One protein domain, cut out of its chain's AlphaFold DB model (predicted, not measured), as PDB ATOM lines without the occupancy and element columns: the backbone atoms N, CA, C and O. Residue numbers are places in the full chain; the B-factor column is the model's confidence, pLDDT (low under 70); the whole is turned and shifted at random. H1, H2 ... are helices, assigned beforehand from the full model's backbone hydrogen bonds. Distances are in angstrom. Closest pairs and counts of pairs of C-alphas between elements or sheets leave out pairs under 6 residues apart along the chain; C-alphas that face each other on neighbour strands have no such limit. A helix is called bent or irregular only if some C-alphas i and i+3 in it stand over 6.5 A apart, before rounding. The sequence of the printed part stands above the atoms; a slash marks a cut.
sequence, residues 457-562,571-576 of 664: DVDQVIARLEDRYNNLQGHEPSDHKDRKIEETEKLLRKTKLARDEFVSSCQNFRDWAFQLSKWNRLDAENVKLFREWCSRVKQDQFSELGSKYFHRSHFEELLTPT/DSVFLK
ATOM      1  N   ASP A 457      32.225  19.226  11.972       93.62
ATOM      2  CA  ASP A 457      33.214  18.453  11.212       93.62
ATOM      3  C   ASP A 457      33.274  18.822   9.717       93.62
ATOM      4  O   ASP A 457      34.085  18.248   8.985       93.62
ATOM      5  N   VAL A 458      32.448  19.762   9.237       95.69
ATOM      6  CA  VAL A 458      32.302  20.077   7.801       95.69
ATOM      7  C   VAL A 458      33.644  20.409   7.137       95.69
ATOM      8  O   VAL A 458      33.964  19.887   6.069       95.69
ATOM      9  N   ASP A 459      34.484  21.189   7.818       96.19
ATOM     10  CA  ASP A 459      35.790  21.602   7.305       96.19
ATOM     11  C   ASP A 459      36.789  20.438   7.285       96.19
ATOM     12  O   ASP A 459      37.598  20.335   6.366       96.19
ATOM     13  N   GLN A 460      36.686  19.492   8.226       94.75
ATOM     14  CA  GLN A 460      37.499  18.270   8.211       94.75
ATOM     15  C   GLN A 460      37.094  17.325   7.075       94.75
ATOM     16  O   GLN A 460      37.925  16.584   6.548       94.75
ATOM     17  N   VAL A 461      35.813  17.297   6.695       94.44
ATOM     18  CA  VAL A 461      35.354  16.547   5.517       94.44
ATOM     19  C   VAL A 461      35.928  17.173   4.245       94.44
ATOM     20  O   VAL A 461      36.481  16.448   3.420       94.44
ATOM     21  N   ILE A 462      35.859  18.502   4.114       96.06
ATOM     22  CA  ILE A 462      36.415  19.231   2.964       96.06
ATOM     23  C   ILE A 462      37.928  19.011   2.863       96.06
ATOM     24  O   ILE A 462      38.393  18.603   1.803       96.06
ATOM     25  N   ALA A 463      38.670  19.176   3.960       96.50
ATOM     26  CA  ALA A 463      40.117  18.962   3.986       96.50
ATOM     27  C   ALA A 463      40.503  17.541   3.536       96.50
ATOM     28  O   ALA A 463      41.387  17.367   2.705       96.50
ATOM     29  N   ARG A 464      39.776  16.505   3.987       95.56
ATOM     30  CA  ARG A 464      40.014  15.119   3.536       95.56
ATOM     31  C   ARG A 464      39.768  14.921   2.039       95.56
ATOM     32  O   ARG A 464      40.453  14.115   1.409       95.56
ATOM     33  N   LEU A 465      38.786  15.617   1.463       95.88
ATOM     34  CA  LEU A 465      38.535  15.582   0.020       95.88
ATOM     35  C   LEU A 465      39.623  16.329  -0.762       95.88
ATOM     36  O   LEU A 465      40.021  15.857  -1.826       95.88
ATOM     37  N   GLU A 466      40.136  17.441  -0.234       97.50
ATOM     38  CA  GLU A 466      41.286  18.161  -0.802       97.50
ATOM     39  C   GLU A 466      42.546  17.295  -0.791       97.50
ATOM     40  O   GLU A 466      43.186  17.138  -1.829       97.50
ATOM     41  N   ASP A 467      42.856  16.654   0.337       96.75
ATOM     42  CA  ASP A 467      43.982  15.725   0.451       96.75
ATOM     43  C   ASP A 467      43.850  14.569  -0.542       96.75
ATOM     44  O   ASP A 467      44.803  14.215  -1.236       96.75
ATOM     45  N   ARG A 468      42.647  13.991  -0.666       95.94
ATOM     46  CA  ARG A 468      42.366  12.940  -1.650       95.94
ATOM     47  C   ARG A 468      42.590  13.432  -3.082       95.94
ATOM     48  O   ARG A 468      43.204  12.710  -3.865       95.94
ATOM     49  N   TYR A 469      42.117  14.629  -3.423       97.12
ATOM     50  CA  TYR A 469      42.320  15.232  -4.742       97.12
ATOM     51  C   TYR A 469      43.810  15.467  -5.038       97.12
ATOM     52  O   TYR A 469      44.308  15.025  -6.072       97.12
ATOM     53  N   ASN A 470      44.547  16.067  -4.101       96.44
ATOM     54  CA  ASN A 470      45.979  16.346  -4.239       96.44
ATOM     55  C   ASN A 470      46.812  15.060  -4.367       96.44
ATOM     56  O   ASN A 470      47.696  14.967  -5.220       96.44
ATOM     57  N   ASN A 471      46.492  14.033  -3.574       95.31
ATOM     58  CA  ASN A 471      47.140  12.723  -3.662       95.31
ATOM     59  C   ASN A 471      46.894  12.056  -5.017       95.31
ATOM     60  O   ASN A 471      47.804  11.441  -5.581       95.31
ATOM     61  N   LEU A 472      45.682  12.191  -5.565       95.25
ATOM     62  CA  LEU A 472      45.403  11.726  -6.915       95.25
ATOM     63  C   LEU A 472      46.234  12.514  -7.933       95.25
ATOM     64  O   LEU A 472      46.862  11.885  -8.766       95.25
ATOM     65  N   GLN A 473      46.368  13.836  -7.847       94.69
ATOM     66  CA  GLN A 473      47.181  14.603  -8.809       94.69
ATOM     67  C   GLN A 473      48.655  14.143  -8.885       94.69
ATOM     68  O   GLN A 473      49.210  14.071  -9.977       94.69
ATOM     69  N   GLY A 474      49.269  13.728  -7.770       91.88
ATOM     70  CA  GLY A 474      50.710  13.422  -7.692       91.88
ATOM     71  C   GLY A 474      51.230  12.126  -8.347       91.88
ATOM     72  O   GLY A 474      52.441  11.930  -8.378       91.88
ATOM     73  N   HIS A 475      50.375  11.225  -8.844       87.62
ATOM     74  CA  HIS A 475      50.819   9.957  -9.467       87.62
ATOM     75  C   HIS A 475      50.984  10.071 -11.000       87.62
ATOM     76  O   HIS A 475      50.526  11.044 -11.594       87.62
ATOM     77  N   GLU A 476      51.558   9.078 -11.689       88.88
ATOM     78  CA  GLU A 476      51.580   9.075 -13.167       88.88
ATOM     79  C   GLU A 476      50.153   9.001 -13.772       88.88
ATOM     80  O   GLU A 476      49.256   8.417 -13.147       88.88
ATOM     81  N   PRO A 477      49.895   9.624 -14.941       86.25
ATOM     82  CA  PRO A 477      48.575   9.619 -15.585       86.25
ATOM     83  C   PRO A 477      48.102   8.217 -16.001       86.25
ATOM     84  O   PRO A 477      48.893   7.380 -16.430       86.25
ATOM     85  N   SER A 478      46.794   7.967 -15.895       93.31
ATOM     86  CA  SER A 478      46.109   6.801 -16.479       93.31
ATOM     87  C   SER A 478      44.610   7.089 -16.595       93.31
ATOM     88  O   SER A 478      44.063   7.771 -15.730       93.31
ATOM     89  N   ASP A 479      43.922   6.514 -17.584       91.06
ATOM     90  CA  ASP A 479      42.488   6.769 -17.827       91.06
ATOM     91  C   ASP A 479      41.613   6.563 -16.575       91.06
ATOM     92  O   ASP A 479      40.716   7.349 -16.266       91.06
ATOM     93  N   HIS A 480      41.897   5.512 -15.799       93.25
ATOM     94  CA  HIS A 480      41.185   5.223 -14.546       93.25
ATOM     95  C   HIS A 480      41.400   6.302 -13.482       93.25
ATOM     96  O   HIS A 480      40.511   6.615 -12.688       93.25
ATOM     97  N   LYS A 481      42.606   6.857 -13.440       92.12
ATOM     98  CA  LYS A 481      42.996   7.875 -12.479       92.12
ATOM     99  C   LYS A 481      42.410   9.234 -12.849       92.12
ATOM    100  O   LYS A 481      41.897   9.905 -11.959       92.12
ATOM    101  N   ASP A 482      42.416   9.594 -14.126       93.88
ATOM    102  CA  ASP A 482      41.858  10.860 -14.607       93.88
ATOM    103  C   ASP A 482      40.354  10.927 -14.323       93.88
ATOM    104  O   ASP A 482      39.866  11.914 -13.771       93.88
ATOM    105  N   ARG A 483      39.639   9.812 -14.524       95.12
ATOM    106  CA  ARG A 483      38.239   9.680 -14.103       95.12
ATOM    107  C   ARG A 483      38.053   9.883 -12.595       95.12
ATOM    108  O   ARG A 483      37.146  10.596 -12.176       95.12
ATOM    109  N   LYS A 484      38.904   9.281 -11.756       95.75
ATOM    110  CA  LYS A 484      38.839   9.460 -10.291       95.75
ATOM    111  C   LYS A 484      39.146  10.893  -9.858       95.75
ATOM    112  O   LYS A 484      38.572  11.350  -8.868       95.75
ATOM    113  N   ILE A 485      40.060  11.571 -10.552       96.00
ATOM    114  CA  ILE A 485      40.372  12.986 -10.334       96.00
ATOM    115  C   ILE A 485      39.129  13.823 -10.633       96.00
ATOM    116  O   ILE A 485      38.696  14.560  -9.751       96.00
ATOM    117  N   GLU A 486      38.514  13.646 -11.804       96.25
ATOM    118  CA  GLU A 486      37.306  14.378 -12.207       96.25
ATOM    119  C   GLU A 486      36.140  14.138 -11.230       96.25
ATOM    120  O   GLU A 486      35.494  15.083 -10.770       96.25
ATOM    121  N   GLU A 487      35.901  12.881 -10.840       95.62
ATOM    122  CA  GLU A 487      34.870  12.514  -9.861       95.62
ATOM    123  C   GLU A 487      35.127  13.166  -8.490       95.62
ATOM    124  O   GLU A 487      34.206  13.720  -7.883       95.62
ATOM    125  N   THR A 488      36.378  13.148  -8.013       95.81
ATOM    126  CA  THR A 488      36.757  13.746  -6.720       95.81
ATOM    127  C   THR A 488      36.685  15.273  -6.765       95.81
ATOM    128  O   THR A 488      36.218  15.884  -5.806       95.81
ATOM    129  N   GLU A 489      37.084  15.905  -7.870       97.06
ATOM    130  CA  GLU A 489      36.995  17.357  -8.064       97.06
ATOM    131  C   GLU A 489      35.544  17.833  -8.078       97.06
ATOM    132  O   GLU A 489      35.180  18.778  -7.371       97.06
ATOM    133  N   LYS A 490      34.688  17.140  -8.839       96.00
ATOM    134  CA  LYS A 490      33.250  17.409  -8.890       96.00
ATOM    135  C   LYS A 490      32.629  17.302  -7.500       96.00
ATOM    136  O   LYS A 490      31.839  18.168  -7.116       96.00
ATOM    137  N   LEU A 491      33.004  16.268  -6.745       94.75
ATOM    138  CA  LEU A 491      32.545  16.060  -5.377       94.75
ATOM    139  C   LEU A 491      33.027  17.172  -4.441       94.75
ATOM    140  O   LEU A 491      32.215  17.773  -3.748       94.75
ATOM    141  N   LEU A 492      34.318  17.508  -4.469       96.00
ATOM    142  CA  LEU A 492      34.910  18.570  -3.653       96.00
ATOM    143  C   LEU A 492      34.251  19.928  -3.920       96.00
ATOM    144  O   LEU A 492      33.871  20.626  -2.978       96.00
ATOM    145  N   ARG A 493      34.066  20.297  -5.195       96.12
ATOM    146  CA  ARG A 493      33.401  21.548  -5.586       96.12
ATOM    147  C   ARG A 493      31.967  21.596  -5.067       96.12
ATOM    148  O   ARG A 493      31.560  22.604  -4.494       96.12
ATOM    149  N   LYS A 494      31.216  20.509  -5.245       95.12
ATOM    150  CA  LYS A 494      29.842  20.377  -4.748       95.12
ATOM    151  C   LYS A 494      29.781  20.507  -3.222       95.12
ATOM    152  O   LYS A 494      28.983  21.290  -2.720       95.12
ATOM    153  N   THR A 495      30.658  19.813  -2.498       94.50
ATOM    154  CA  THR A 495      30.731  19.854  -1.031       94.50
ATOM    155  C   THR A 495      31.079  21.250  -0.507       94.50
ATOM    156  O   THR A 495      30.449  21.719   0.436       94.50
ATOM    157  N   LYS A 496      32.026  21.953  -1.145       95.50
ATOM    158  CA  LYS A 496      32.369  23.342  -0.793       95.50
ATOM    159  C   LYS A 496      31.193  24.297  -0.987       95.50
ATOM    160  O   LYS A 496      30.928  25.108  -0.107       95.50
ATOM    161  N   LEU A 497      30.475  24.182  -2.107       95.69
ATOM    162  CA  LEU A 497      29.291  25.005  -2.380       95.69
ATOM    163  C   LEU A 497      28.152  24.737  -1.384       95.69
ATOM    164  O   LEU A 497      27.433  25.662  -1.023       95.69
ATOM    165  N   ALA A 498      28.009  23.495  -0.918       95.81
ATOM    166  CA  ALA A 498      26.970  23.099   0.032       95.81
ATOM    167  C   ALA A 498      27.291  23.437   1.502       95.81
ATOM    168  O   ALA A 498      26.410  23.306   2.350       95.81
ATOM    169  N   ARG A 499      28.526  23.856   1.827       95.75
ATOM    170  CA  ARG A 499      29.018  24.036   3.206       95.75
ATOM    171  C   ARG A 499      28.121  24.942   4.051       95.75
ATOM    172  O   ARG A 499      27.612  24.512   5.083       95.75
ATOM    173  N   ASP A 500      27.939  26.189   3.626       96.44
ATOM    174  CA  ASP A 500      27.247  27.193   4.442       96.44
ATOM    175  C   ASP A 500      25.741  26.904   4.523       96.44
ATOM    176  O   ASP A 500      25.130  27.052   5.584       96.44
ATOM    177  N   GLU A 501      25.152  26.399   3.431       95.38
ATOM    178  CA  GLU A 501      23.762  25.935   3.417       95.38
ATOM    179  C   GLU A 501      23.558  24.763   4.386       95.38
ATOM    180  O   GLU A 501      22.567  24.740   5.118       95.38
ATOM    181  N   PHE A 502      24.494  23.809   4.430       95.38
ATOM    182  CA  PHE A 502      24.444  22.672   5.344       95.38
ATOM    183  C   PHE A 502      24.528  23.120   6.804       95.38
ATOM    184  O   PHE A 502      23.679  22.735   7.606       95.38
ATOM    185  N   VAL A 503      25.490  23.982   7.150       96.12
ATOM    186  CA  VAL A 503      25.648  24.501   8.520       96.12
ATOM    187  C   VAL A 503      24.396  25.263   8.967       96.12
ATOM    188  O   VAL A 503      23.869  24.994  10.049       96.12
ATOM    189  N   SER A 504      23.872  26.154   8.120       95.81
ATOM    190  CA  SER A 504      22.632  26.894   8.393       95.81
ATOM    191  C   SER A 504      21.429  25.956   8.546       95.81
ATOM    192  O   SER A 504      20.642  26.078   9.485       95.81
ATOM    193  N   SER A 505      21.323  24.943   7.684       95.00
ATOM    194  CA  SER A 505      20.284  23.911   7.748       95.00
ATOM    195  C   SER A 505      20.333  23.113   9.056       95.00
ATOM    196  O   SER A 505      19.291  22.897   9.675       95.00
ATOM    197  N   CYS A 506      21.525  22.720   9.515       94.62
ATOM    198  CA  CYS A 506      21.714  22.041  10.797       94.62
ATOM    199  C   CYS A 506      21.290  22.911  11.985       94.62
ATOM    200  O   CYS A 506      20.617  22.413  12.889       94.62
ATOM    201  N   GLN A 507      21.631  24.202  11.968       96.50
ATOM    202  CA  GLN A 507      21.249  25.140  13.022       96.50
ATOM    203  C   GLN A 507      19.727  25.354  13.062       96.50
ATOM    204  O   GLN A 507      19.119  25.188  14.116       96.50
ATOM    205  N   ASN A 508      19.092  25.590  11.910       96.69
ATOM    206  CA  ASN A 508      17.634  25.723  11.813       96.69
ATOM    207  C   ASN A 508      16.908  24.464  12.311       96.69
ATOM    208  O   ASN A 508      15.922  24.548  13.044       96.69
ATOM    209  N   PHE A 509      17.413  23.282  11.942       96.25
ATOM    210  CA  PHE A 509      16.854  22.017  12.404       96.25
ATOM    211  C   PHE A 509      16.990  21.839  13.918       96.25
ATOM    212  O   PHE A 509      16.043  21.403  14.574       96.25
ATOM    213  N   ARG A 510      18.149  22.192  14.488       95.25
ATOM    214  CA  ARG A 510      18.365  22.191  15.938       95.25
ATOM    215  C   ARG A 510      17.371  23.111  16.634       95.25
ATOM    216  O   ARG A 510      16.725  22.674  17.581       95.25
ATOM    217  N   ASP A 511      17.221  24.344  16.172       96.69
ATOM    218  CA  ASP A 511      16.353  25.316  16.836       96.69
ATOM    219  C   ASP A 511      14.894  24.846  16.856       96.69
ATOM    220  O   ASP A 511      14.243  24.918  17.896       96.69
ATOM    221  N   TRP A 512      14.412  24.247  15.761       97.75
ATOM    222  CA  TRP A 512      13.110  23.577  15.734       97.75
ATOM    223  C   TRP A 512      13.046  22.361  16.676       97.75
ATOM    224  O   TRP A 512      12.136  22.251  17.499       97.75
ATOM    225  N   ALA A 513      14.025  21.453  16.616       96.44
ATOM    226  CA  ALA A 513      14.029  20.223  17.409       96.44
ATOM    227  C   ALA A 513      13.990  20.482  18.926       96.44
ATOM    228  O   ALA A 513      13.364  19.730  19.677       96.44
ATOM    229  N   PHE A 514      14.650  21.545  19.390       94.62
ATOM    230  CA  PHE A 514      14.711  21.906  20.808       94.62
ATOM    231  C   PHE A 514      13.458  22.640  21.316       94.62
ATOM    232  O   PHE A 514      13.287  22.751  22.528       94.62
ATOM    233  N   GLN A 515      12.544  23.056  20.433       96.94
ATOM    234  CA  GLN A 515      11.205  23.525  20.823       96.94
ATOM    235  C   GLN A 515      10.259  22.363  21.164       96.94
ATOM    236  O   GLN A 515       9.266  22.546  21.869       96.94
ATOM    237  N   LEU A 516      10.560  21.150  20.690       96.62
ATOM    238  CA  LEU A 516       9.748  19.967  20.954       96.62
ATOM    239  C   LEU A 516       9.954  19.483  22.394       96.62
ATOM    240  O   LEU A 516      11.079  19.355  22.876       96.62
ATOM    241  N   SER A 517       8.871  19.115  23.081       96.12
ATOM    242  CA  SER A 517       8.992  18.462  24.387       96.12
ATOM    243  C   SER A 517       9.628  17.075  24.233       96.12
ATOM    244  O   SER A 517       9.093  16.203  23.543       96.12
ATOM    245  N   LYS A 518      10.764  16.862  24.915       94.44
ATOM    246  CA  LYS A 518      11.628  15.666  24.818       94.44
ATOM    247  C   LYS A 518      10.841  14.353  24.864       94.44
ATOM    248  O   LYS A 518      11.072  13.456  24.062       94.44
ATOM    249  N   TRP A 519       9.878  14.235  25.773       95.88
ATOM    250  CA  TRP A 519       9.134  12.990  25.988       95.88
ATOM    251  C   TRP A 519       7.691  13.039  25.491       95.88
ATOM    252  O   TRP A 519       6.887  12.194  25.882       95.88
ATOM    253  N   ASN A 520       7.333  14.010  24.655       97.19
ATOM    254  CA  ASN A 520       6.035  14.016  23.991       97.19
ATOM    255  C   ASN A 520       6.137  13.298  22.647       97.19
ATOM    256  O   ASN A 520       7.161  13.377  21.962       97.19
ATOM    257  N   ARG A 521       5.071  12.570  22.299       98.00
ATOM    258  CA  ARG A 521       4.924  11.950  20.981       98.00
ATOM    259  C   ARG A 521       4.800  13.058  19.942       98.00
ATOM    260  O   ARG A 521       4.118  14.048  20.198       98.00
ATOM    261  N   LEU A 522       5.449  12.883  18.799       98.12
ATOM    262  CA  LEU A 522       5.257  13.774  17.663       98.12
ATOM    263  C   LEU A 522       3.886  13.509  17.038       98.12
ATOM    264  O   LEU A 522       3.490  12.354  16.871       98.12
ATOM    265  N   ASP A 523       3.188  14.578  16.678       97.75
ATOM    266  CA  ASP A 523       2.034  14.498  15.785       97.75
ATOM    267  C   ASP A 523       2.469  14.203  14.335       97.75
ATOM    268  O   ASP A 523       3.658  14.144  14.001       97.75
ATOM    269  N   ALA A 524       1.489  13.978  13.460       97.38
ATOM    270  CA  ALA A 524       1.739  13.619  12.067       97.38
ATOM    271  C   ALA A 524       2.500  14.710  11.290       97.38
ATOM    272  O   ALA A 524       3.325  14.381  10.435       97.38
ATOM    273  N   GLU A 525       2.255  15.987  11.596       98.06
ATOM    274  CA  GLU A 525       2.914  17.120  10.941       98.06
ATOM    275  C   GLU A 525       4.400  17.175  11.309       98.06
ATOM    276  O   GLU A 525       5.262  17.217  10.430       98.06
ATOM    277  N   ASN A 526       4.722  17.040  12.595       98.06
ATOM    278  CA  ASN A 526       6.097  17.004  13.078       98.06
ATOM    279  C   ASN A 526       6.852  15.753  12.601       98.06
ATOM    280  O   ASN A 526       8.040  15.839  12.287       98.06
ATOM    281  N   VAL A 527       6.193  14.592  12.493       97.94
ATOM    282  CA  VAL A 527       6.804  13.393  11.883       97.94
ATOM    283  C   VAL A 527       7.105  13.623  10.403       97.94
ATOM    284  O   VAL A 527       8.177  13.232   9.936       97.94
ATOM    285  N   LYS A 528       6.187  14.253   9.659       97.25
ATOM    286  CA  LYS A 528       6.392  14.591   8.246       97.25
ATOM    287  C   LYS A 528       7.586  15.531   8.081       97.25
ATOM    288  O   LYS A 528       8.506  15.194   7.339       97.25
ATOM    289  N   LEU A 529       7.624  16.627   8.838       97.06
ATOM    290  CA  LEU A 529       8.738  17.575   8.822       97.06
ATOM    291  C   LEU A 529      10.065  16.888   9.180       97.06
ATOM    292  O   LEU A 529      11.077  17.074   8.506       97.06
ATOM    293  N   PHE A 530      10.069  16.012  10.188       96.94
ATOM    294  CA  PHE A 530      11.264  15.252  10.556       96.94
ATOM    295  C   PHE A 530      11.765  14.336   9.422       96.94
ATOM    296  O   PHE A 530      12.973  14.245   9.182       96.94
ATOM    297  N   ARG A 531      10.855  13.679   8.689       95.62
ATOM    298  CA  ARG A 531      11.199  12.862   7.511       95.62
ATOM    299  C   ARG A 531      11.763  13.710   6.378       95.62
ATOM    300  O   ARG A 531      12.729  13.281   5.745       95.62
ATOM    301  N   GLU A 532      11.203  14.891   6.134       94.44
ATOM    302  CA  GLU A 532      11.691  15.831   5.117       94.44
ATOM    303  C   GLU A 532      13.127  16.269   5.422       94.44
ATOM    304  O   GLU A 532      13.991  16.187   4.549       94.44
ATOM    305  N   TRP A 533      13.425  16.597   6.681       93.81
ATOM    306  CA  TRP A 533      14.787  16.898   7.128       93.81
ATOM    307  C   TRP A 533      15.755  15.733   6.923       93.81
ATOM    308  O   TRP A 533      16.813  15.909   6.317       93.81
ATOM    309  N   CYS A 534      15.383  14.526   7.356       92.31
ATOM    310  CA  CYS A 534      16.219  13.341   7.151       92.31
ATOM    311  C   CYS A 534      16.451  13.049   5.661       92.31
ATOM    312  O   CYS A 534      17.535  12.621   5.272       92.31
ATOM    313  N   SER A 535      15.441  13.294   4.826       91.00
ATOM    314  CA  SER A 535      15.533  13.118   3.375       91.00
ATOM    315  C   SER A 535      16.468  14.149   2.757       91.00
ATOM    316  O   SER A 535      17.333  13.775   1.972       91.00
ATOM    317  N   ARG A 536      16.379  15.420   3.166       89.00
ATOM    318  CA  ARG A 536      17.263  16.496   2.698       89.00
ATOM    319  C   ARG A 536      18.735  16.224   3.014       89.00
ATOM    320  O   ARG A 536      19.591  16.491   2.182       89.00
ATOM    321  N   VAL A 537      19.039  15.652   4.181       86.81
ATOM    322  CA  VAL A 537      20.417  15.266   4.551       86.81
ATOM    323  C   VAL A 537      20.924  14.079   3.725       86.81
ATOM    324  O   VAL A 537      22.111  14.004   3.417       86.81
ATOM    325  N   LYS A 538      20.032  13.153   3.352       85.25
ATOM    326  CA  LYS A 538      20.361  11.994   2.504       85.25
ATOM    327  C   LYS A 538      20.452  12.332   1.016       85.25
ATOM    328  O   LYS A 538      21.053  11.565   0.272       85.25
ATOM    329  N   GLN A 539      19.844  13.434   0.580       83.31
ATOM    330  CA  GLN A 539      19.933  13.891  -0.802       83.31
ATOM    331  C   GLN A 539      21.378  14.217  -1.175       83.31
ATOM    332  O   GLN A 539      22.191  14.637  -0.348       83.31
ATOM    333  N   ASP A 540      21.650  14.080  -2.469       73.50
ATOM    334  CA  ASP A 540      22.934  14.311  -3.120       73.50
ATOM    335  C   ASP A 540      23.690  15.540  -2.612       73.50
ATOM    336  O   ASP A 540      24.916  15.515  -2.564       73.50
ATOM    337  N   GLN A 541      22.999  16.624  -2.266       79.44
ATOM    338  CA  GLN A 541      23.631  17.864  -1.826       79.44
ATOM    339  C   GLN A 541      24.405  17.750  -0.500       79.44
ATOM    340  O   GLN A 541      25.410  18.437  -0.349       79.44
ATOM    341  N   PHE A 542      23.986  16.887   0.436       89.00
ATOM    342  CA  PHE A 542      24.552  16.814   1.796       89.00
ATOM    343  C   PHE A 542      25.127  15.445   2.171       89.00
ATOM    344  O   PHE A 542      25.696  15.306   3.258       89.00
ATOM    345  N   SER A 543      25.025  14.448   1.289       86.75
ATOM    346  CA  SER A 543      25.437  13.071   1.576       86.75
ATOM    347  C   SER A 543      26.884  12.966   2.076       86.75
ATOM    348  O   SER A 543      27.127  12.296   3.077       86.75
ATOM    349  N   GLU A 544      27.833  13.686   1.470       89.31
ATOM    350  CA  GLU A 544      29.242  13.689   1.901       89.31
ATOM    351  C   GLU A 544      29.443  14.301   3.289       89.31
ATOM    352  O   GLU A 544      30.195  13.766   4.104       89.31
ATOM    353  N   LEU A 545      28.739  15.398   3.577       89.12
ATOM    354  CA  LEU A 545      28.860  16.138   4.834       89.12
ATOM    355  C   LEU A 545      28.228  15.385   6.008       89.12
ATOM    356  O   LEU A 545      28.697  15.478   7.142       89.12
ATOM    357  N   GLY A 546      27.171  14.618   5.738       82.50
ATOM    358  CA  GLY A 546      26.425  13.877   6.747       82.50
ATOM    359  C   GLY A 546      26.807  12.400   6.900       82.50
ATOM    360  O   GLY A 546      26.516  11.817   7.945       82.50
ATOM    361  N   SER A 547      27.434  11.776   5.896       82.62
ATOM    362  CA  SER A 547      27.597  10.311   5.796       82.62
ATOM    363  C   SER A 547      28.091   9.653   7.088       82.62
ATOM    364  O   SER A 547      27.396   8.783   7.611       82.62
ATOM    365  N   LYS A 548      29.198  10.155   7.660       82.06
ATOM    366  CA  LYS A 548      29.824   9.687   8.918       82.06
ATOM    367  C   LYS A 548      28.831   9.549  10.079       82.06
ATOM    368  O   LYS A 548      28.998   8.696  10.947       82.06
ATOM    369  N   TYR A 549      27.807  10.396  10.113       82.81
ATOM    370  CA  TYR A 549      26.860  10.503  11.219       82.81
ATOM    371  C   TYR A 549      25.504   9.842  10.935       82.81
ATOM    372  O   TYR A 549      24.761   9.557  11.880       82.81
ATOM    373  N   PHE A 550      25.181   9.557   9.667       79.31
ATOM    374  CA  PHE A 550      23.828   9.178   9.230       79.31
ATOM    375  C   PHE A 550      23.748   7.865   8.440       79.31
ATOM    376  O   PHE A 550      22.850   7.690   7.618       79.31
ATOM    377  N   HIS A 551      24.606   6.890   8.750       66.56
ATOM    378  CA  HIS A 551      24.645   5.562   8.111       66.56
ATOM    379  C   HIS A 551      23.391   4.678   8.287       66.56
ATOM    380  O   HIS A 551      23.398   3.508   7.910       66.56
ATOM    381  N   ARG A 552      22.297   5.185   8.869       66.06
ATOM    382  CA  ARG A 552      21.119   4.356   9.145       66.06
ATOM    383  C   ARG A 552      20.220   4.261   7.913       66.06
ATOM    384  O   ARG A 552      19.605   5.240   7.475       66.06
ATOM    385  N   SER A 553      20.148   3.049   7.367       69.56
ATOM    386  CA  SER A 553      19.354   2.695   6.188       69.56
ATOM    387  C   SER A 553      17.853   2.919   6.396       69.56
ATOM    388  O   SER A 553      17.175   3.348   5.465       69.56
ATOM    389  N   HIS A 554      17.351   2.747   7.623       87.31
ATOM    390  CA  HIS A 554      15.926   2.853   7.959       87.31
ATOM    391  C   HIS A 554      15.638   4.026   8.904       87.31
ATOM    392  O   HIS A 554      16.452   4.361   9.764       87.31
ATOM    393  N   PHE A 555      14.482   4.672   8.735       91.88
ATOM    394  CA  PHE A 555      14.089   5.848   9.523       91.88
ATOM    395  C   PHE A 555      13.734   5.469  10.971       91.88
ATOM    396  O   PHE A 555      14.022   6.207  11.909       91.88
ATOM    397  N   GLU A 556      13.210   4.260  11.152       94.12
ATOM    398  CA  GLU A 556      12.848   3.637  12.425       94.12
ATOM    399  C   GLU A 556      14.050   3.531  13.354       94.12
ATOM    400  O   GLU A 556      13.929   3.715  14.561       94.12
ATOM    401  N   GLU A 557      15.239   3.307  12.797       94.12
ATOM    402  CA  GLU A 557      16.468   3.210  13.573       94.12
ATOM    403  C   GLU A 557      16.797   4.490  14.340       94.12
ATOM    404  O   GLU A 557      17.533   4.442  15.323       94.12
ATOM    405  N   LEU A 558      16.259   5.644  13.947       93.31
ATOM    406  CA  LEU A 558      16.460   6.881  14.700       93.31
ATOM    407  C   LEU A 558      15.890   6.785  16.126       93.31
ATOM    408  O   LEU A 558      16.321   7.532  16.998       93.31
ATOM    409  N   LEU A 559      14.990   5.832  16.401       96.25
ATOM    410  CA  LEU A 559      14.442   5.578  17.734       96.25
ATOM    411  C   LEU A 559      15.383   4.824  18.681       96.25
ATOM    412  O   LEU A 559      15.143   4.868  19.887       96.25
ATOM    413  N   THR A 560      16.455   4.173  18.208       94.44
ATOM    414  CA  THR A 560      17.338   3.377  19.089       94.44
ATOM    415  C   THR A 560      17.850   4.188  20.287       94.44
ATOM    416  O   THR A 560      17.700   3.721  21.417       94.44
ATOM    417  N   PRO A 561      18.384   5.417  20.121       91.56
ATOM    418  CA  PRO A 561      18.827   6.231  21.251       91.56
ATOM    419  C   PRO A 561      17.683   6.598  22.202       91.56
ATOM    420  O   PRO A 561      17.912   6.690  23.404       91.56
ATOM    421  N   THR A 562      16.462   6.779  21.686       94.38
ATOM    422  CA  THR A 562      15.258   7.045  22.488       94.38
ATOM    423  C   THR A 562      14.865   5.846  23.334       94.38
ATOM    424  O   THR A 562      14.571   6.031  24.510       94.38
ATOM    425  N   ASP A 571       9.978   5.841  35.502       87.94
ATOM    426  CA  ASP A 571       8.815   5.106  34.980       87.94
ATOM    427  C   ASP A 571       7.841   6.002  34.211       87.94
ATOM    428  O   ASP A 571       7.299   5.589  33.189       87.94
ATOM    429  N   SER A 572       7.695   7.269  34.607       89.75
ATOM    430  CA  SER A 572       6.864   8.251  33.897       89.75
ATOM    431  C   SER A 572       7.279   8.483  32.438       89.75
ATOM    432  O   SER A 572       6.462   8.931  31.635       89.75
ATOM    433  N   VAL A 573       8.531   8.185  32.078       92.44
ATOM    434  CA  VAL A 573       9.036   8.221  30.701       92.44
ATOM    435  C   VAL A 573       8.857   6.865  30.029       92.44
ATOM    436  O   VAL A 573       8.326   6.806  28.921       92.44
ATOM    437  N   PHE A 574       9.268   5.779  30.688       93.25
ATOM    438  CA  PHE A 574       9.180   4.432  30.120       93.25
ATOM    439  C   PHE A 574       7.730   4.039  29.788       93.25
ATOM    440  O   PHE A 574       7.458   3.501  28.714       93.25
ATOM    441  N   LEU A 575       6.777   4.419  30.645       93.31
ATOM    442  CA  LEU A 575       5.347   4.168  30.459       93.31
ATOM    443  C   LEU A 575       4.726   4.941  29.281       93.31
ATOM    444  O   LEU A 575       3.619   4.613  28.859       93.31
ATOM    445  N   LYS A 576       5.418   5.934  28.699       95.12
ATOM    446  CA  LYS A 576       4.948   6.624  27.482       95.12
ATOM    447  C   LYS A 576       5.139   5.799  26.209       95.12
ATOM    448  O   LYS A 576       4.497   6.099  25.192       95.12
TER     449      LYS A 576
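AT A GLANCE: This is residues 457 to 562 and 571 to 576 of the 664 residues of an uncharacterized protein of Roseibium sp. TrichSKD4 (UniProt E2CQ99). A long bent helix, H2, runs along most of a loose rod; H1 folds back along its first arm as a helical hairpin, and H3 runs back beside its second arm. Short H4 lies near the bend, H5 and H6 lie toward one end, and residues 474 to 480 stick out at the other. The printed part has 112 residues with six named helices, H1 to H6 in order, and no named strand: all helix. It is loose, with a radius of gyration of the C-alphas of 18.9 A and spans of 65 by 24 by 21 A.

HOW THE PARTS SIT: H1, residues 458 to 473, touches H2a, residues 479 to 497, as a hairpin at a shallow tilt of 23 degrees, opposite ways; their closest C-alphas, Leu 465 and Leu 492, are 6.0 A apart. By its hydrogen bonds H2, residues 479 to 515, was assigned as one helix, but it is bent: C-alphas 497 and 500 are 7.5 A apart, and H2b, residues 500 to 515, stands at a steep 51 degrees to H2a. H3, residues 524 to 538, is close to H2b but not clearly touching, closest C-alphas Phe 509 and Trp 533 at 7.6 A. H4, residues 543 to 549, only just touches H1, with 3 pairs of C-alphas within 8 A, the closest Val 458 and Leu 545 at 6.0 A. H5, residues 556 to 562, and H6, residues 571 to 574, are apart from the other helices and each other. Every O i to N i+4 pair is within hydrogen-bond range in H1, H2a and H3, against 11 of 12 in H2b, 1 of 3 in H4 and 0 of 3 in H5, where i+3 pairs number 1 of 4 and 3 of 4 for the last two; H6 is too short.

IN THESE COORDINATES: H1 begins at C-alpha 458 (32.302, 20.077, 7.801) and is 23.0 A long, H2a 27.3 A, H2b 23.2 A and H3 21.0 A. H6 ends at C-alpha 574 (9.180, 4.432, 30.120).

THE WHOLE: The C-alphas farthest apart, Glu 476 and Ser 572, are 64.9 A apart. Residues 563 to 570 are not printed, with 14.2 A between C-alphas 562 and 571. Of the links printed whole, H1 to H2 and H3 to H4 are tight, H2 to H3 and H4 to H5 short. Residues 551 to 553 are under pLDDT 70.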